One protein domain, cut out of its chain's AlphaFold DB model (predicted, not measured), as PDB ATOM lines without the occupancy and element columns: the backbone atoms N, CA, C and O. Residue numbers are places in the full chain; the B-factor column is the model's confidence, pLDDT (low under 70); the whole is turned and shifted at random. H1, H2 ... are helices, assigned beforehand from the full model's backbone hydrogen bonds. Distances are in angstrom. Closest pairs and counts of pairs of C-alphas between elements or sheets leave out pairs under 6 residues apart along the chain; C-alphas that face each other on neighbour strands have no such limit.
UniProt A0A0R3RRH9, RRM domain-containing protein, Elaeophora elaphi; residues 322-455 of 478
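This is residues 322 to 455 of the 478 residues of the protein "RRM domain-containing protein" of Elaeophora elaphi (UniProt A0A0R3RRH9). Four crossed helices make a flat body, and one long loop sticks out from it as an arm. The longest helix, H4, packs on H3, H3 meets H1 in a V, and H1 crosses H2; the long link from H2 to H3 reaches far out on the side away from H4 and folds back, with two short antiparallel pairings within it. The printed part has 134 residues with four named helices, H1, H2, H3 and H4 in chain order, and no named strand. The class is all helix, though 59 of the 134 residues, under half, are in named elements. The whole is compact by its radius of gyration of the C-alphas, 16.4 A, and its C-alphas span 49 by 43 by 20 A.

H4, residues 427 to 446, touches H3, residues 407 to 416, with its residues 437 to 444 alone; the closest C-alphas, those of Leu 415 and Met 437, are 5.1 A apart. These two helices run opposite ways at a steep tilt of 48 degrees. H3 also touches H1, residues 329 to 343, where the closest C-alphas, those of Leu 329 and Leu 407, are 6.4 A apart; they run the same way at a steep tilt of 54 degrees. H1 touches H2, residues 359 to 372, with residues 334 to 338 of H1 alone. The closest C-alphas there, those of Val 334 and Cys 366, are 6.3 A apart, and the helices run opposite ways at a steep tilt of 47 degrees. H2 and H3 are close but not clearly touching and about perpendicular, at 87 degrees; their closest C-alphas are those of Tyr 369 and Ala 414, 7.0 A apart. H1 and H4 are close but not clearly touching, with the C-alphas of Ala 341 and Met 433 closest at 8.0 A. H2 and H4 are apart. In H1, H2 and H3 every O i to N i+4 pair is within hydrogen-bond range; in H4 15 of 16 are.

H4 is 29.1 A from first to last C-alpha and ends at C-alpha 446, (151.124, 190.524, 109.770). H1 is 21.0 A long and begins at C-alpha 329, (160.452, 169.663, 112.945). H2 measures 20.1 A and H3 14.5 A. In the link from H2 to H3, residues 380 to 381 pair antiparallel with 395 to 396, and 387 to 388 with 391 to 392; C-alpha 389 is at (146.757, 143.351, 129.458).

The two C-alphas farthest apart, those of Asn 389 and Ile 446, are 51.3 A apart. The links H1 to H2, 15 residues, and H2 to H3, 34 residues, are long; H3 to H4, 10 residues, is short. The printed part has no cut. Its mean pLDDT is 83.0, with low confidence, under 70, in residues 348 to 356 and 416 to 426.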
ATOM      1  N   VAL A 322     157.940 161.942 117.501       94.69
ATOM      2  CA  VAL A 322     158.608 163.258 117.530       94.69
ATOM      3  C   VAL A 322     160.086 163.212 117.133       94.69
ATOM      4  O   VAL A 322     160.673 164.263 116.907       94.69
ATOM      5  N   HIS A 323     160.682 162.018 117.038       94.88
ATOM      6  CA  HIS A 323     162.056 161.817 116.560       94.88
ATOM      7  C   HIS A 323     162.125 161.116 115.197       94.88
ATOM      8  O   HIS A 323     163.214 160.738 114.772       94.88
ATOM      9  N   CYS A 324     160.994 160.902 114.519       95.06
ATOM     10  CA  CYS A 324     161.008 160.217 113.227       95.06
ATOM     11  C   CYS A 324     161.479 161.109 112.073       95.06
ATOM     12  O   CYS A 324     161.690 160.597 110.981       95.06
ATOM     13  N   ASP A 325     161.698 162.402 112.316       94.75
ATOM     14  CA  ASP A 325     162.306 163.324 111.365       94.75
ATOM     15  C   ASP A 325     163.673 163.823 111.871       94.75
ATOM     16  O   ASP A 325     163.855 164.146 113.050       94.75
ATOM     17  N   SER A 326     164.656 163.906 110.969       91.44
ATOM     18  CA  SER A 326     166.028 164.306 111.326       91.44
ATOM     19  C   SER A 326     166.137 165.781 111.727       91.44
ATOM     20  O   SER A 326     167.042 166.150 112.470       91.44
ATOM     21  N   SER A 327     165.217 166.627 111.254       90.38
ATOM     22  CA  SER A 327     165.188 168.072 111.522       90.38
ATOM     23  C   SER A 327     164.579 168.453 112.876       90.38
ATOM     24  O   SER A 327     164.615 169.627 113.250       90.38
ATOM     25  N   GLN A 328     164.011 167.489 113.608       92.81
ATOM     26  CA  GLN A 328     163.207 167.718 114.816       92.81
ATOM     27  C   GLN A 328     161.997 168.642 114.584       92.81
ATOM     28  O   GLN A 328     161.468 169.234 115.528       92.81
ATOM     29  N   LEU A 329     161.536 168.774 113.341       95.31
ATOM     30  CA  LEU A 329     160.452 169.663 112.945       95.31
ATOM     31  C   LEU A 329     159.144 169.271 113.633       95.31
ATOM     32  O   LEU A 329     158.430 170.144 114.131       95.31
ATOM     33  N   ILE A 330     158.861 167.967 113.740       95.88
ATOM     34  CA  ILE A 330     157.665 167.464 114.429       95.88
ATOM     35  C   ILE A 330     157.730 167.833 115.907       95.88
ATOM     36  O   ILE A 330     156.755 168.344 116.463       95.88
ATOM     37  N   ARG A 331     158.881 167.615 116.554       95.31
ATOM     38  CA  ARG A 331     159.082 167.983 117.959       95.31
ATOM     39  C   ARG A 331     158.864 169.480 118.171       95.31
ATOM     40  O   ARG A 331     158.086 169.848 119.053       95.31
ATOM     41  N   LYS A 332     159.508 170.328 117.361       95.81
ATOM     42  CA  LYS A 332     159.385 171.792 117.435       95.81
ATOM     43  C   LYS A 332     157.930 172.231 117.274       95.81
ATOM     44  O   LYS A 332     157.447 172.995 118.104       95.81
ATOM     45  N   PHE A 333     157.216 171.690 116.286       95.75
ATOM     46  CA  PHE A 333     155.800 171.975 116.041       95.75
ATOM     47  C   PHE A 333     154.898 171.573 117.213       95.75
ATOM     48  O   PHE A 333     154.112 172.381 117.703       95.75
ATOM     49  N   VAL A 334     155.023 170.341 117.713       94.06
ATOM     50  CA  VAL A 334     154.171 169.850 118.808       94.06
ATOM     51  C   VAL A 334     154.409 170.649 120.093       94.06
ATOM     52  O   VAL A 334     153.458 170.983 120.805       94.06
ATOM     53  N   VAL A 335     155.668 170.976 120.409       92.19
ATOM     54  CA  VAL A 335     155.998 171.795 121.583       92.19
ATOM     55  C   VAL A 335     155.467 173.216 121.416       92.19
ATOM     56  O   VAL A 335     154.724 173.675 122.285       92.19
ATOM     57  N   SER A 336     155.781 173.903 120.315       92.75
ATOM     58  CA  SER A 336     155.341 175.286 120.102       92.75
ATOM     59  C   SER A 336     153.814 175.401 120.116       92.75
ATOM     60  O   SER A 336     153.274 176.314 120.742       92.75
ATOM     61  N   PHE A 337     153.098 174.422 119.554       92.06
ATOM     62  CA  PHE A 337     151.632 174.411 119.549       92.06
ATOM     63  C   PHE A 337     151.053 174.239 120.957       92.06
ATOM     64  O   PHE A 337     150.061 174.875 121.319       92.06
ATOM     65  N   ARG A 338     151.695 173.431 121.809       89.25
ATOM     66  CA  ARG A 338     151.309 173.314 123.224       89.25
ATOM     67  C   ARG A 338     151.524 174.607 123.994       89.25
ATOM     68  O   ARG A 338     150.688 174.941 124.830       89.25
ATOM     69  N   PHE A 339     152.625 175.309 123.739       87.88
ATOM     70  CA  PHE A 339     152.895 176.597 124.374       87.88
ATOM     71  C   PHE A 339     151.905 177.660 123.923       87.88
ATOM     72  O   PHE A 339     151.328 178.328 124.775       87.88
ATOM     73  N   TRP A 340     151.622 177.736 122.624       90.12
ATOM     74  CA  TRP A 340     150.556 178.575 122.090       90.12
ATOM     75  C   TRP A 340     149.207 178.279 122.761       90.12
ATOM     76  O   TRP A 340     148.530 179.191 123.233       90.12
ATOM     77  N   ALA A 341     148.830 177.004 122.884       87.88
ATOM     78  CA  ALA A 341     147.578 176.630 123.535       87.88
ATOM     79  C   ALA A 341     147.569 176.968 125.037       87.88
ATOM     80  O   ALA A 341     146.522 177.314 125.586       87.88
ATOM     81  N   HIS A 342     148.717 176.875 125.711       84.56
ATOM     82  CA  HIS A 342     148.854 177.274 127.109       84.56
ATOM     83  C   HIS A 342     148.680 178.783 127.291       84.56
ATOM     84  O   HIS A 342     147.862 179.196 128.114       84.56
ATOM     85  N   THR A 343     149.425 179.589 126.527       84.38
ATOM     86  CA  THR A 343     149.402 181.056 126.634       84.38
ATOM     87  C   THR A 343     148.048 181.627 126.250       84.38
ATOM     88  O   THR A 343     147.661 182.625 126.829       84.38
ATOM     89  N   ASN A 344     147.304 180.952 125.368       84.00
ATOM     90  CA  ASN A 344     145.931 181.297 124.987       84.00
ATOM     91  C   ASN A 344     144.850 180.644 125.878       84.00
ATOM     92  O   ASN A 344     143.683 180.540 125.490       84.00
ATOM     93  N   GLU A 345     145.233 180.177 127.070       83.12
ATOM     94  CA  GLU A 345     144.348 179.669 128.125       83.12
ATOM     95  C   GLU A 345     143.513 178.421 127.770       83.12
ATOM     96  O   GLU A 345     142.540 178.098 128.458       83.12
ATOM     97  N   LEU A 346     143.898 177.666 126.737       81.69
ATOM     98  CA  LEU A 346     143.165 176.473 126.287       81.69
ATOM     99  C   LEU A 346     143.417 175.240 127.173       81.69
ATOM    100  O   LEU A 346     142.622 174.300 127.158       81.69
ATOM    101  N   LEU A 347     144.502 175.253 127.954       77.88
ATOM    102  CA  LEU A 347     144.936 174.160 128.835       77.88
ATOM    103  C   LEU A 347     144.547 174.345 130.316       77.88
ATOM    104  O   LEU A 347     145.021 173.591 131.167       77.88
ATOM    105  N   LYS A 348     143.732 175.353 130.660       68.25
ATOM    106  CA  LYS A 348     143.362 175.619 132.060       68.25
ATOM    107  C   LYS A 348     142.470 174.508 132.623       68.25
ATOM    108  O   LYS A 348     141.382 174.246 132.109       68.25
ATOM    109  N   GLU A 349     142.910 173.912 133.730       57.56
ATOM    110  CA  GLU A 349     142.070 173.051 134.562       57.56
ATOM    111  C   GLU A 349     141.053 173.926 135.313       57.56
ATOM    112  O   GLU A 349     141.387 174.570 136.304       57.56
ATOM    113  N   ASP A 350     139.806 173.972 134.846       53.59
ATOM    114  CA  ASP A 350     138.700 174.440 135.684       53.59
ATOM    115  C   ASP A 350     138.216 173.252 136.524       53.59
ATOM    116  O   ASP A 350     137.665 172.285 135.990       53.59
ATOM    117  N   GLU A 351     138.410 173.302 137.845       46.22
ATOM    118  CA  GLU A 351     137.941 172.259 138.770       46.22
ATOM    119  C   GLU A 351     136.425 172.009 138.658       46.22
ATOM    120  O   GLU A 351     135.941 170.931 139.017       46.22
ATOM    121  N   LYS A 352     135.667 172.967 138.101       46.31
ATOM    122  CA  LYS A 352     134.220 172.862 137.873       46.31
ATOM    123  C   LYS A 352     133.855 172.067 136.614       46.31
ATOM    124  O   LYS A 352     132.726 171.581 136.538       46.31
ATOM    125  N   GLN A 353     134.755 171.910 135.632       50.00
ATOM    126  CA  GLN A 353     134.478 171.214 134.365       50.00
ATOM    127  C   GLN A 353     135.658 170.353 133.873       50.00
ATOM    128  O   GLN A 353     136.711 170.836 133.462       50.00
ATOM    129  N   ARG A 354     135.440 169.032 133.801       54.09
ATOM    130  CA  ARG A 354     136.417 168.033 133.312       54.09
ATOM    131  C   ARG A 354     136.582 167.986 131.780       54.09
ATOM    132  O   ARG A 354     137.082 166.997 131.261       54.09
ATOM    133  N   SER A 355     136.137 169.011 131.057       58.69
ATOM    134  CA  SER A 355     135.970 168.978 129.592       58.69
ATOM    135  C   SER A 355     136.913 169.935 128.851       58.69
ATOM    136  O   SER A 355     136.527 170.501 127.827       58.69
ATOM    137  N   HIS A 356     138.118 170.141 129.390       68.94
ATOM    138  CA  HIS A 356     139.175 171.001 128.844       68.94
ATOM    139  C   HIS A 356     140.212 170.197 128.038       68.94
ATOM    140  O   HIS A 356     140.303 168.972 128.159       68.94
ATOM    141  N   PHE A 357     141.014 170.884 127.216       76.94
ATOM    142  CA  PHE A 357     142.149 170.255 126.543       76.94
ATOM    143  C   PHE A 357     143.234 169.904 127.557       76.94
ATOM    144  O   PHE A 357     143.582 170.708 128.417       76.94
ATOM    145  N   ASN A 358     143.821 168.721 127.413       80.88
ATOM    146  CA  ASN A 358     145.075 168.380 128.076       80.88
ATOM    147  C   ASN A 358     146.187 168.217 127.031       80.88
ATOM    148  O   ASN A 358     145.922 168.080 125.834       80.88
ATOM    149  N   ALA A 359     147.439 168.213 127.489       85.06
ATOM    150  CA  ALA A 359     148.605 168.114 126.614       85.06
ATOM    151  C   ALA A 359     148.578 166.871 125.705       85.06
ATOM    152  O   ALA A 359     148.977 166.951 124.549       85.06
ATOM    153  N   TYR A 360     148.073 165.735 126.198       84.56
ATOM    154  CA  TYR A 360     147.972 164.517 125.398       84.56
ATOM    155  C   TYR A 360     146.960 164.662 124.257       84.56
ATOM    156  O   TYR A 360     147.260 164.257 123.136       84.56
ATOM    157  N   ILE A 361     145.800 165.281 124.509       84.69
ATOM    158  CA  ILE A 361     144.808 165.575 123.464       84.69
ATOM    159  C   ILE A 361     145.435 166.473 122.395       84.69
ATOM    160  O   ILE A 361     145.343 166.141 121.221       84.69
ATOM    161  N   LEU A 362     146.134 167.547 122.782       88.44
ATOM    162  CA  LEU A 362     146.809 168.421 121.816       88.44
ATOM    163  C   LEU A 362     147.869 167.683 120.988       88.44
ATOM    164  O   LEU A 362     147.946 167.892 119.782       88.44
ATOM    165  N   ASN A 363     148.637 166.779 121.600       90.69
ATOM    166  CA  ASN A 363     149.585 165.945 120.858       90.69
ATOM    167  C   ASN A 363     148.862 165.085 119.814       90.69
ATOM    168  O   ASN A 363     149.314 164.998 118.677       90.69
ATOM    169  N   GLN A 364     147.727 164.473 120.174       88.38
ATOM    170  CA  GLN A 364     146.928 163.696 119.221       88.38
ATOM    171  C   GLN A 364     146.370 164.562 118.088       88.38
ATOM    172  O   GLN A 364     146.358 164.105 116.949       88.38
ATOM    173  N   LEU A 365     145.962 165.805 118.366       88.44
ATOM    174  CA  LEU A 365     145.536 166.754 117.332       88.44
ATOM    175  C   LEU A 365     146.655 167.038 116.335       88.44
ATOM    176  O   LEU A 365     146.445 166.903 115.133       88.44
ATOM    177  N   CYS A 366     147.843 167.374 116.840       92.06
ATOM    178  CA  CYS A 366     149.007 167.665 116.009       92.06
ATOM    179  C   CYS A 366     149.371 166.457 115.136       92.06
ATOM    180  O   CYS A 366     149.577 166.603 113.938       92.06
ATOM    181  N   ILE A 367     149.395 165.253 115.716       91.88
ATOM    182  CA  ILE A 367     149.705 164.019 114.978       91.88
ATOM    183  C   ILE A 367     148.635 163.719 113.928       91.88
ATOM    184  O   ILE A 367     148.974 163.390 112.797       91.88
ATOM    185  N   THR A 368     147.355 163.861 114.275       90.19
ATOM    186  CA  THR A 368     146.247 163.635 113.333       90.19
ATOM    187  C   THR A 368     146.335 164.604 112.158       90.19
ATOM    188  O   THR A 368     146.204 164.190 111.013       90.19
ATOM    189  N   TYR A 369     146.618 165.878 112.427       89.94
ATOM    190  CA  TYR A 369     146.851 166.879 111.392       89.94
ATOM    191  C   TYR A 369     148.010 166.476 110.463       89.94
ATOM    192  O   TYR A 369     147.830 166.410 109.248       89.94
ATOM    193  N   LEU A 370     149.167 166.105 111.023       92.56
ATOM    194  CA  LEU A 370     150.320 165.645 110.242       92.56
ATOM    195  C   LEU A 370     149.985 164.416 109.378       92.56
ATOM    196  O   LEU A 370     150.452 164.315 108.245       92.56
ATOM    197  N   GLN A 371     149.157 163.499 109.885       91.38
ATOM    198  CA  GLN A 371     148.712 162.316 109.146       91.38
ATOM    199  C   GLN A 371     147.769 162.656 107.993       91.38
ATOM    200  O   GLN A 371     147.918 162.123 106.897       91.38
ATOM    201  N   LEU A 372     146.820 163.564 108.215       89.06
ATOM    202  CA  LEU A 372     145.865 163.981 107.186       89.06
ATOM    203  C   LEU A 372     146.530 164.738 106.033       89.06
ATOM    204  O   LEU A 372     146.057 164.663 104.902       89.06
ATOM    205  N   HIS A 373     147.646 165.412 106.307       87.75
ATOM    206  CA  HIS A 373     148.466 166.083 105.297       87.75
ATOM    207  C   HIS A 373     149.572 165.195 104.703       87.75
ATOM    208  O   HIS A 373     150.384 165.676 103.919       87.75
ATOM    209  N   ASN A 374     149.596 163.897 105.031       89.88
ATOM    210  CA  ASN A 374     150.600 162.926 104.575       89.88
ATOM    211  C   ASN A 374     152.051 163.263 104.975       89.88
ATOM    212  O   ASN A 374     152.989 162.736 104.382       89.88
ATOM    213  N   TYR A 375     152.248 164.103 105.994       92.50
ATOM    214  CA  TYR A 375     153.564 164.350 106.596       92.50
ATOM    215  C   TYR A 375     153.974 163.223 107.551       92.50
ATOM    216  O   TYR A 375     155.157 162.991 107.778       92.50
ATOM    217  N   LEU A 376     152.992 162.505 108.101       93.19
ATOM    218  CA  LEU A 376     153.192 161.286 108.874       93.19
ATOM    219  C   LEU A 376     152.338 160.147 108.309       93.19
ATOM    220  O   LEU A 376     151.186 160.375 107.939       93.19
ATOM    221  N   PRO A 377     152.833 158.899 108.292       91.62
ATOM    222  CA  PRO A 377     151.982 157.764 107.980       91.62
ATOM    223  C   PRO A 377     150.921 157.549 109.081       91.62
ATOM    224  O   PRO A 377     151.139 157.905 110.249       91.62
ATOM    225  N   PRO A 378     149.779 156.911 108.753       90.12
ATOM    226  CA  PRO A 378     148.836 156.414 109.752       90.12
ATOM    227  C   PRO A 378     149.519 155.496 110.774       90.12
ATOM    228  O   PRO A 378     150.581 154.940 110.500       90.12
ATOM    229  N   LEU A 379     148.898 155.300 111.942       89.25
ATOM    230  CA  LEU A 379     149.433 154.418 112.984       89.25
ATOM    231  C   LEU A 379     149.722 153.018 112.419       89.25
ATOM    232  O   LEU A 379     148.812 152.328 111.959       89.25
ATOM    233  N   ARG A 380     150.991 152.603 112.492       91.12
ATOM    234  CA  ARG A 380     151.462 151.280 112.072       91.12
ATOM    235  C   ARG A 380     151.739 150.390 113.273       91.12
ATOM    236  O   ARG A 380     151.909 150.848 114.408       91.12
ATOM    237  N   ARG A 381     151.733 149.091 113.002       91.75
ATOM    238  CA  ARG A 381     152.028 148.046 113.974       91.75
ATOM    239  C   ARG A 381     153.054 147.089 113.394       91.75
ATOM    240  O   ARG A 381     153.143 146.962 112.173       91.75
ATOM    241  N   ALA A 382     153.810 146.433 114.262       92.44
ATOM    242  CA  ALA A 382     154.748 145.406 113.841       92.44
ATOM    243  C   ALA A 382     154.008 144.189 113.261       92.44
ATOM    244  O   ALA A 382     152.822 143.965 113.517       92.44
ATOM    245  N   GLU A 383     154.728 143.375 112.489       91.88
ATOM    246  CA  GLU A 383     154.204 142.102 111.986       91.88
ATOM    247  C   GLU A 383     153.929 141.124 113.132       91.88
ATOM    248  O   GLU A 383     152.886 140.473 113.173       91.88
ATOM    249  N   LYS A 384     154.854 141.056 114.098       93.88
ATOM    250  CA  LYS A 384     154.683 140.254 115.305       93.88
ATOM    251  C   LYS A 384     153.821 141.010 116.309       93.88
ATOM    252  O   LYS A 384     154.268 141.982 116.915       93.88
ATOM    253  N   GLU A 385     152.615 140.503 116.519       93.44
ATOM    254  CA  GLU A 385     151.689 141.048 117.499       93.44
ATOM    255  C   GLU A 385     152.244 140.924 118.927       93.44
ATOM    256  O   GLU A 385     152.716 139.865 119.351       93.44
ATOM    257  N   VAL A 386     152.165 142.025 119.679       91.38
ATOM    258  CA  VAL A 386     152.471 142.063 121.113       91.38
ATOM    259  C   VAL A 386     151.229 142.562 121.838       91.38
ATOM    260  O   VAL A 386     150.897 143.749 121.768       91.38
ATOM    261  N   VAL A 387     150.542 141.653 122.530       90.19
ATOM    262  CA  VAL A 387     149.375 141.967 123.363       90.19
ATOM    263  C   VAL A 387     149.764 141.864 124.827       90.19
ATOM    264  O   VAL A 387     150.230 140.820 125.263       90.19
ATOM    265  N   VAL A 388     149.529 142.928 125.592       86.38
ATOM    266  CA  VAL A 388     149.717 142.931 127.048       86.38
ATOM    267  C   VAL A 388     148.491 143.552 127.700       86.38
ATOM    268  O   VAL A 388     147.999 144.591 127.255       86.38
ATOM    269  N   ASN A 389     147.962 142.910 128.743       82.31
ATOM    270  CA  ASN A 389     146.757 143.351 129.458       82.31
ATOM    271  C   ASN A 389     145.545 143.577 128.526       82.31
ATOM    272  O   ASN A 389     144.752 144.496 128.730       82.31
ATOM    273  N   GLY A 390     145.425 142.761 127.470       83.56
ATOM    274  CA  GLY A 390     144.365 142.862 126.458       83.56
ATOM    275  C   GLY A 390     144.546 143.993 125.437       83.56
ATOM    276  O   GLY A 390     143.661 144.213 124.614       83.56
ATOM    277  N   TRP A 391     145.676 144.707 125.462       84.88
ATOM    278  CA  TRP A 391     145.987 145.778 124.518       84.88
ATOM    279  C   TRP A 391     147.116 145.378 123.584       84.88
ATOM    280  O   TRP A 391     148.189 144.982 124.031       84.88
ATOM    281  N   ARG A 392     146.904 145.573 122.284       89.38
ATOM    282  CA  ARG A 392     147.953 145.445 121.273       89.38
ATOM    283  C   ARG A 392     148.863 146.688 121.301       89.38
ATOM    284  O   ARG A 392     148.385 147.795 121.024       89.38
ATOM    285  N   ILE A 393     150.143 146.521 121.649       91.31
ATOM    286  CA  ILE A 393     151.096 147.606 121.980       91.31
ATOM    287  C   ILE A 393     152.365 147.661 121.102       91.31
ATOM    288  O   ILE A 393     153.259 148.464 121.359       91.31
ATOM    289  N   ASP A 394     152.446 146.844 120.058       92.94
ATOM    290  CA  ASP A 394     153.526 146.757 119.061       92.94
ATOM    291  C   ASP A 394     153.496 147.909 118.041       92.94
ATOM    292  O   ASP A 394     153.373 147.690 116.838       92.94
ATOM    293  N   PHE A 395     153.561 149.156 118.503       93.38
ATOM    294  CA  PHE A 395     153.578 150.322 117.616       93.38
ATOM    295  C   PHE A 395     154.920 150.466 116.892       93.38
ATOM    296  O   PHE A 395     155.978 150.337 117.507       93.38
ATOM    297  N   THR A 396     154.873 150.812 115.606       93.94
ATOM    298  CA  THR A 396     156.056 151.133 114.797       93.94
ATOM    299  C   THR A 396     155.928 152.522 114.189       93.94
ATOM    300  O   THR A 396     154.822 153.027 113.970       93.94
ATOM    301  N   VAL A 397     157.071 153.166 113.966       93.94
ATOM    302  CA  VAL A 397     157.161 154.491 113.351       93.94
ATOM    303  C   VAL A 397     158.328 154.469 112.380       93.94
ATOM    304  O   VAL A 397     159.450 154.165 112.782       93.94
ATOM    305  N   ASP A 398     158.045 154.777 111.122       92.81
ATOM    306  CA  ASP A 398     159.060 154.899 110.083       92.81
ATOM    307  C   ASP A 398     159.646 156.309 110.079       92.81
ATOM    308  O   ASP A 398     158.986 157.264 110.491       92.81
ATOM    309  N   HIS A 399     160.883 156.433 109.601       94.69
ATOM    310  CA  HIS A 399     161.497 157.737 109.369       94.69
ATOM    311  C   HIS A 399     160.737 158.498 108.274       94.69
ATOM    312  O   HIS A 399     160.282 157.897 107.296       94.69
ATOM    313  N   VAL A 400     160.597 159.810 108.451       94.62
ATOM    314  CA  VAL A 400     159.960 160.708 107.487       94.62
ATOM    315  C   VAL A 400     160.913 161.828 107.089       94.62
ATOM    316  O   VAL A 400     161.626 162.400 107.916       94.62
ATOM    317  N   ASP A 401     160.898 162.164 105.803       92.94
ATOM    318  CA  ASP A 401     161.619 163.314 105.272       92.94
ATOM    319  C   ASP A 401     160.685 164.525 105.191       92.94
ATOM    320  O   ASP A 401     159.700 164.525 104.450       92.94
ATOM    321  N   LEU A 402     161.008 165.559 105.966       92.50
ATOM    322  CA  LEU A 402     160.275 166.824 106.020       92.50
ATOM    323  C   LEU A 402     161.119 168.002 105.513       92.50
ATOM    324  O   LEU A 402     160.791 169.153 105.795       92.50
ATOM    325  N   SER A 403     162.185 167.739 104.751       88.44
ATOM    326  CA  SER A 403     163.119 168.756 104.235       88.44
ATOM    327  C   SER A 403     162.456 169.885 103.433       88.44
ATOM    328  O   SER A 403     162.968 171.001 103.400       88.44
ATOM    329  N   ASN A 404     161.292 169.626 102.831       87.12
ATOM    330  CA  ASN A 404     160.524 170.607 102.056       87.12
ATOM    331  C   ASN A 404     159.564 171.470 102.900       87.12
ATOM    332  O   ASN A 404     158.801 172.268 102.343       87.12
ATOM    333  N   LEU A 405     159.548 171.299 104.223       90.12
ATOM    334  CA  LEU A 405     158.685 172.040 105.139       90.12
ATOM    335  C   LEU A 405     159.504 172.944 106.051       90.12
ATOM    336  O   LEU A 405     160.546 172.566 106.575       90.12
ATOM    337  N   THR A 406     158.970 174.135 106.300       89.00
ATOM    338  CA  THR A 406     159.466 175.031 107.343       89.00
ATOM    339  C   THR A 406     158.514 175.012 108.531       89.00
ATOM    340  O   THR A 406     157.320 174.728 108.393       89.00
ATOM    341  N   LEU A 407     159.039 175.318 109.718       88.62
ATOM    342  CA  LEU A 407     158.255 175.306 110.953       88.62
ATOM    343  C   LEU A 407     157.118 176.330 110.928       88.62
ATOM    344  O   LEU A 407     156.003 176.005 111.323       88.62
ATOM    345  N   GLU A 408     157.390 177.533 110.430       85.75
ATOM    346  CA  GLU A 408     156.393 178.593 110.279       85.75
ATOM    347  C   GLU A 408     155.230 178.142 109.385       85.75
ATOM    348  O   GLU A 408     154.068 178.232 109.786       85.75
ATOM    349  N   LYS A 409     155.540 177.587 108.203       84.12
ATOM    350  CA  LYS A 409     154.531 177.086 107.264       84.12
ATOM    351  C   LYS A 409     153.698 175.976 107.896       84.12
ATOM    352  O   LYS A 409     152.475 176.031 107.861       84.12
ATOM    353  N   LEU A 410     154.355 175.010 108.540       85.50
ATOM    354  CA  LEU A 410     153.676 173.905 109.213       85.50
ATOM    355  C   LEU A 410     152.736 174.395 110.325       85.50
ATOM    356  O   LEU A 410     151.619 173.890 110.456       85.50
ATOM    357  N   PHE A 411     153.182 175.377 111.112       83.12
ATOM    358  CA  PHE A 411     152.395 175.960 112.194       83.12
ATOM    359  C   PHE A 411     151.187 176.732 111.660       83.12
ATOM    360  O   PHE A 411     150.074 176.548 112.151       83.12
ATOM    361  N   LYS A 412     151.394 177.558 110.630       80.69
ATOM    362  CA  LYS A 412     150.346 178.343 109.976       80.69
ATOM    363  C   LYS A 412     149.258 177.453 109.377       80.69
ATOM    364  O   LYS A 412     148.085 177.660 109.679       80.69
ATOM    365  N   ASP A 413     149.645 176.441 108.603       78.81
ATOM    366  CA  ASP A 413     148.718 175.518 107.941       78.81
ATOM    367  C   ASP A 413     147.846 174.767 108.976       78.81
ATOM    368  O   ASP A 413     146.642 174.586 108.782       78.81
ATOM    369  N   ALA A 414     148.412 174.414 110.140       72.88
ATOM    370  CA  ALA A 414     147.661 173.788 111.229       72.88
ATOM    371  C   ALA A 414     146.603 174.721 111.846       72.88
ATOM    372  O   ALA A 414     145.541 174.252 112.261       72.88
ATOM    373  N   LEU A 415     146.863 176.033 111.907       72.94
ATOM    374  CA  LEU A 415     145.895 177.028 112.384       72.94
ATOM    375  C   LEU A 415     144.745 177.259 111.393       72.94
ATOM    376  O   LEU A 415     143.637 177.596 111.811       72.94
ATOM    377  N   GLU A 416     144.985 177.071 110.095       67.25
ATOM    378  CA  GLU A 416     143.961 177.191 109.045       67.25
ATOM    379  C   GLU A 416     142.950 176.025 109.084       67.25
ATOM    380  O   GLU A 416     141.810 176.155 108.627       67.25
ATOM    381  N   TRP A 417     143.321 174.900 109.704       64.44
ATOM    382  CA  TRP A 417     142.540 173.666 109.707       64.44
ATOM    383  C   TRP A 417     141.616 173.542 110.939       64.44
ATOM    384  O   TRP A 417     141.995 173.033 111.993       64.44
ATOM    385  N   SER A 418     140.360 174.001 110.830       53.97
ATOM    386  CA  SER A 418     139.406 174.097 111.963       53.97
ATOM    387  C   SER A 418     138.376 172.950 112.096       53.97
ATOM    388  O   SER A 418     137.301 173.124 112.697       53.97
ATOM    389  N   HIS A 419     138.677 171.754 111.577       48.28
ATOM    390  CA  HIS A 419     137.749 170.614 111.609       48.28
ATOM    391  C   HIS A 419     137.838 169.746 112.878       48.28
ATOM    392  O   HIS A 419     138.794 169.775 113.642       48.28
ATOM    393  N   ASN A 420     136.726 169.063 113.160       49.91
ATOM    394  CA  ASN A 420     136.304 168.598 114.479       49.91
ATOM    395  C   ASN A 420     137.088 167.359 114.957       49.91
ATOM    396  O   ASN A 420     136.872 166.262 114.449       49.91
ATOM    397  N   VAL A 421     137.961 167.516 115.958       46.50
ATOM    398  CA  VAL A 421     138.760 166.411 116.517       46.50
ATOM    399  C   VAL A 421     138.713 166.433 118.050       46.50
ATOM    400  O   VAL A 421     139.689 166.741 118.715       46.50
ATOM    401  N   SER A 422     137.568 166.167 118.683       51.50
ATOM    402  CA  SER A 422     137.564 165.746 120.102       51.50
ATOM    403  C   SER A 422     136.191 165.274 120.579       51.50
ATOM    404  O   SER A 422     135.229 166.027 120.590       51.50
ATOM    405  N   MET A 423     136.112 164.029 121.062       45.09
ATOM    406  CA  MET A 423     134.896 163.481 121.692       45.09
ATOM    407  C   MET A 423     134.739 163.862 123.177       45.09
ATOM    408  O   MET A 423     133.685 163.633 123.759       45.09
ATOM    409  N   LEU A 424     135.792 164.392 123.816       51.12
ATOM    410  CA  LEU A 424     135.847 164.642 125.269       51.12
ATOM    411  C   LEU A 424     135.937 166.128 125.645       51.12
ATOM    412  O   LEU A 424     135.946 166.465 126.829       51.12
ATOM    413  N   VAL A 425     136.016 167.013 124.652       62.62
ATOM    414  CA  VAL A 425     136.133 168.459 124.856       62.62
ATOM    415  C   VAL A 425     134.776 169.085 124.566       62.62
ATOM    416  O   VAL A 425     134.143 168.766 123.564       62.62
ATOM    417  N   SER A 426     134.295 169.958 125.453       67.38
ATOM    418  CA  SER A 426     132.985 170.590 125.239       67.38
ATOM    419  C   SER A 426     133.018 171.569 124.057       67.38
ATOM    420  O   SER A 426     134.050 172.198 123.803       67.38
ATOM    421  N   GLU A 427     131.868 171.797 123.415       73.00
ATOM    422  CA  GLU A 427     131.718 172.774 122.321       73.00
ATOM    423  C   GLU A 427     132.242 174.171 122.682       73.00
ATOM    424  O   GLU A 427     132.795 174.869 121.830       73.00
ATOM    425  N   LYS A 428     132.139 174.567 123.958       78.56
ATOM    426  CA  LYS A 428     132.687 175.828 124.475       78.56
ATOM    427  C   LYS A 428     134.199 175.929 124.248       78.56
ATOM    428  O   LYS A 428     134.670 176.964 123.775       78.56
ATOM    429  N   TYR A 429     134.950 174.882 124.585       77.50
ATOM    430  CA  TYR A 429     136.412 174.858 124.458       77.50
ATOM    431  C   TYR A 429     136.849 174.679 123.001       77.50
ATOM    432  O   TYR A 429     137.802 175.331 122.585       77.50
ATOM    433  N   ILE A 430     136.117 173.898 122.200       78.25
ATOM    434  CA  ILE A 430     136.355 173.800 120.748       78.25
ATOM    435  C   ILE A 430     136.155 175.169 120.084       78.25
ATOM    436  O   ILE A 430     136.998 175.628 119.316       78.25
ATOM    437  N   SER A 431     135.073 175.870 120.428       79.75
ATOM    438  CA  SER A 431     134.802 177.221 119.927       79.75
ATOM    439  C   SER A 431     135.861 178.227 120.379       79.75
ATOM    440  O   SER A 431     136.234 179.111 119.611       79.75
ATOM    441  N   ALA A 432     136.361 178.106 121.613       83.56
ATOM    442  CA  ALA A 432     137.463 178.930 122.103       83.56
ATOM    443  C   ALA A 432     138.755 178.674 121.318       83.56
ATOM    444  O   ALA A 432     139.367 179.633 120.860       83.56
ATOM    445  N   MET A 433     139.114 177.408 121.091       84.06
ATOM    446  CA  MET A 433     140.280 177.039 120.287       84.06
ATOM    447  C   MET A 433     140.185 177.618 118.873       84.06
ATOM    448  O   MET A 433     141.104 178.310 118.452       84.06
ATOM    449  N   ARG A 434     139.049 177.446 118.182       81.94
ATOM    450  CA  ARG A 434     138.830 178.019 116.841       81.94
ATOM    451  C   ARG A 434     139.021 179.533 116.805       81.94
ATOM    452  O   ARG A 434     139.686 180.043 115.909       81.94
ATOM    453  N   ARG A 435     138.473 180.259 117.788       83.75
ATOM    454  CA  ARG A 435     138.675 181.713 117.888       83.75
ATOM    455  C   ARG A 435     140.152 182.063 118.040       83.75
ATOM    456  O   ARG A 435     140.629 182.936 117.325       83.75
ATOM    457  N   GLN A 436     140.873 181.372 118.922       87.19
ATOM    458  CA  GLN A 436     142.297 181.640 119.125       87.19
ATOM    459  C   GLN A 436     143.138 181.288 117.897       87.19
ATOM    460  O   GLN A 436     144.071 182.020 117.579       87.19
ATOM    461  N   MET A 437     142.792 180.225 117.162       85.81
ATOM    462  CA  MET A 437     143.467 179.883 115.903       85.81
ATOM    463  C   MET A 437     143.302 180.999 114.867       85.81
ATOM    464  O   MET A 437     144.283 181.410 114.254       85.81
ATOM    465  N   MET A 438     142.094 181.557 114.732       81.38
ATOM    466  CA  MET A 438     141.836 182.683 113.827       81.38
ATOM    467  C   MET A 438     142.623 183.942 114.211       81.38
ATOM    468  O   MET A 438     143.172 184.609 113.334       81.38
ATOM    469  N   PHE A 439     142.713 184.262 115.508       84.44
ATOM    470  CA  PHE A 439     143.525 185.390 115.978       84.44
ATOM    471  C   PHE A 439     145.015 185.172 115.705       84.44
ATOM    472  O   PHE A 439     145.663 186.053 115.142       84.44
ATOM    473  N   ALA A 440     145.544 183.994 116.040       86.06
ATOM    474  CA  ALA A 440     146.935 183.643 115.778       86.06
ATOM    475  C   ALA A 440     147.261 183.709 114.278       86.06
ATOM    476  O   ALA A 440     148.237 184.346 113.892       86.06
ATOM    477  N   LEU A 441     146.393 183.163 113.423       82.88
ATOM    478  CA  LEU A 441     146.550 183.217 111.971       82.88
ATOM    479  C   LEU A 441     146.565 184.658 111.446       82.88
ATOM    480  O   LEU A 441     147.386 185.002 110.596       82.88
ATOM    481  N   SER A 442     145.670 185.513 111.948       83.81
ATOM    482  CA  SER A 442     145.657 186.933 111.586       83.81
ATOM    483  C   SER A 442     146.971 187.621 111.951       83.81
ATOM    484  O   SER A 442     147.446 188.454 111.184       83.81
ATOM    485  N   ARG A 443     147.567 187.277 113.097       86.44
ATOM    486  CA  ARG A 443     148.840 187.852 113.543       86.44
ATOM    487  C   ARG A 443     150.029 187.323 112.744       86.44
ATOM    488  O   ARG A 443     150.858 188.129 112.344       86.44
ATOM    489  N   MET A 444     150.061 186.032 112.404       86.00
ATOM    490  CA  MET A 444     151.087 185.481 111.499       86.00
ATOM    491  C   MET A 444     151.033 186.111 110.108       86.00
ATOM    492  O   MET A 444     152.057 186.273 109.463       86.00
ATOM    493  N   LYS A 445     149.850 186.498 109.614       84.38
ATOM    494  CA  LYS A 445     149.754 187.217 108.332       84.38
ATOM    495  C   LYS A 445     150.397 188.608 108.376       84.38
ATOM    496  O   LYS A 445     150.775 189.110 107.325       84.38
ATOM    497  N   ILE A 446     150.492 189.216 109.559       86.94
ATOM    498  CA  ILE A 446     151.124 190.524 109.770       86.94
ATOM    499  C   ILE A 446     152.624 190.347 110.035       86.94
ATOM    500  O   ILE A 446     153.431 191.021 109.407       86.94
ATOM    501  N   ASN A 447     152.982 189.412 110.921       85.94
ATOM    502  CA  ASN A 447     154.353 189.115 111.341       85.94
ATOM    503  C   ASN A 447     154.655 187.613 111.136       85.94
ATOM    504  O   ASN A 447     154.600 186.854 112.109       85.94
ATOM    505  N   PRO A 448     154.922 187.166 109.894       83.88
ATOM    506  CA  PRO A 448     155.092 185.744 109.563       83.88
ATOM    507  C   PRO A 448     156.269 185.097 110.297       83.88
ATOM    508  O   PRO A 448     156.122 184.030 110.889       83.88
ATOM    509  N   ASP A 449     157.391 185.805 110.393       87.06
ATOM    510  CA  ASP A 449     158.629 185.291 110.984       87.06
ATOM    511  C   ASP A 449     158.675 185.357 112.524       87.06
ATOM    512  O   ASP A 449     159.738 185.190 113.115       87.06
ATOM    513  N   SER A 450     157.547 185.597 113.204       88.81
ATOM    514  CA  SER A 450     157.505 185.780 114.662       88.81
ATOM    515  C   SER A 450     156.536 184.807 115.335       88.81
ATOM    516  O   SER A 450     155.315 184.971 115.288       88.81
ATOM    517  N   PHE A 451     157.076 183.808 116.035       89.75
ATOM    518  CA  PHE A 451     156.302 182.961 116.946       89.75
ATOM    519  C   PHE A 451     155.753 183.769 118.128       89.75
ATOM    520  O   PHE A 451     154.636 183.527 118.585       89.75
ATOM    521  N   LEU A 452     156.489 184.780 118.593       88.38
ATOM    522  CA  LEU A 452     156.019 185.688 119.638       88.38
ATOM    523  C   LEU A 452     154.679 186.345 119.263       88.38
ATOM    524  O   LEU A 452     153.796 186.462 120.112       88.38
ATOM    525  N   ALA A 453     154.485 186.685 117.984       86.31
ATOM    526  CA  ALA A 453     153.254 187.302 117.500       86.31
ATOM    527  C   ALA A 453     152.006 186.418 117.687       86.31
ATOM    528  O   ALA A 453     150.901 186.949 117.780       86.31
ATOM    529  N   VAL A 454     152.135 185.088 117.772       86.19
ATOM    530  CA  VAL A 454     150.976 184.195 117.979       86.19
ATOM    531  C   VAL A 454     150.649 183.923 119.443       86.19
ATOM    532  O   VAL A 454     149.587 183.366 119.739       86.19
ATOM    533  N   LEU A 455     151.525 184.305 120.373       85.12
ATOM    534  CA  LEU A 455     151.257 184.182 121.803       85.12
ATOM    535  C   LEU A 455     150.256 185.263 122.242       85.12
ATOM    536  O   LEU A 455     150.186 186.347 121.660       85.12
TER     537      LEU A 455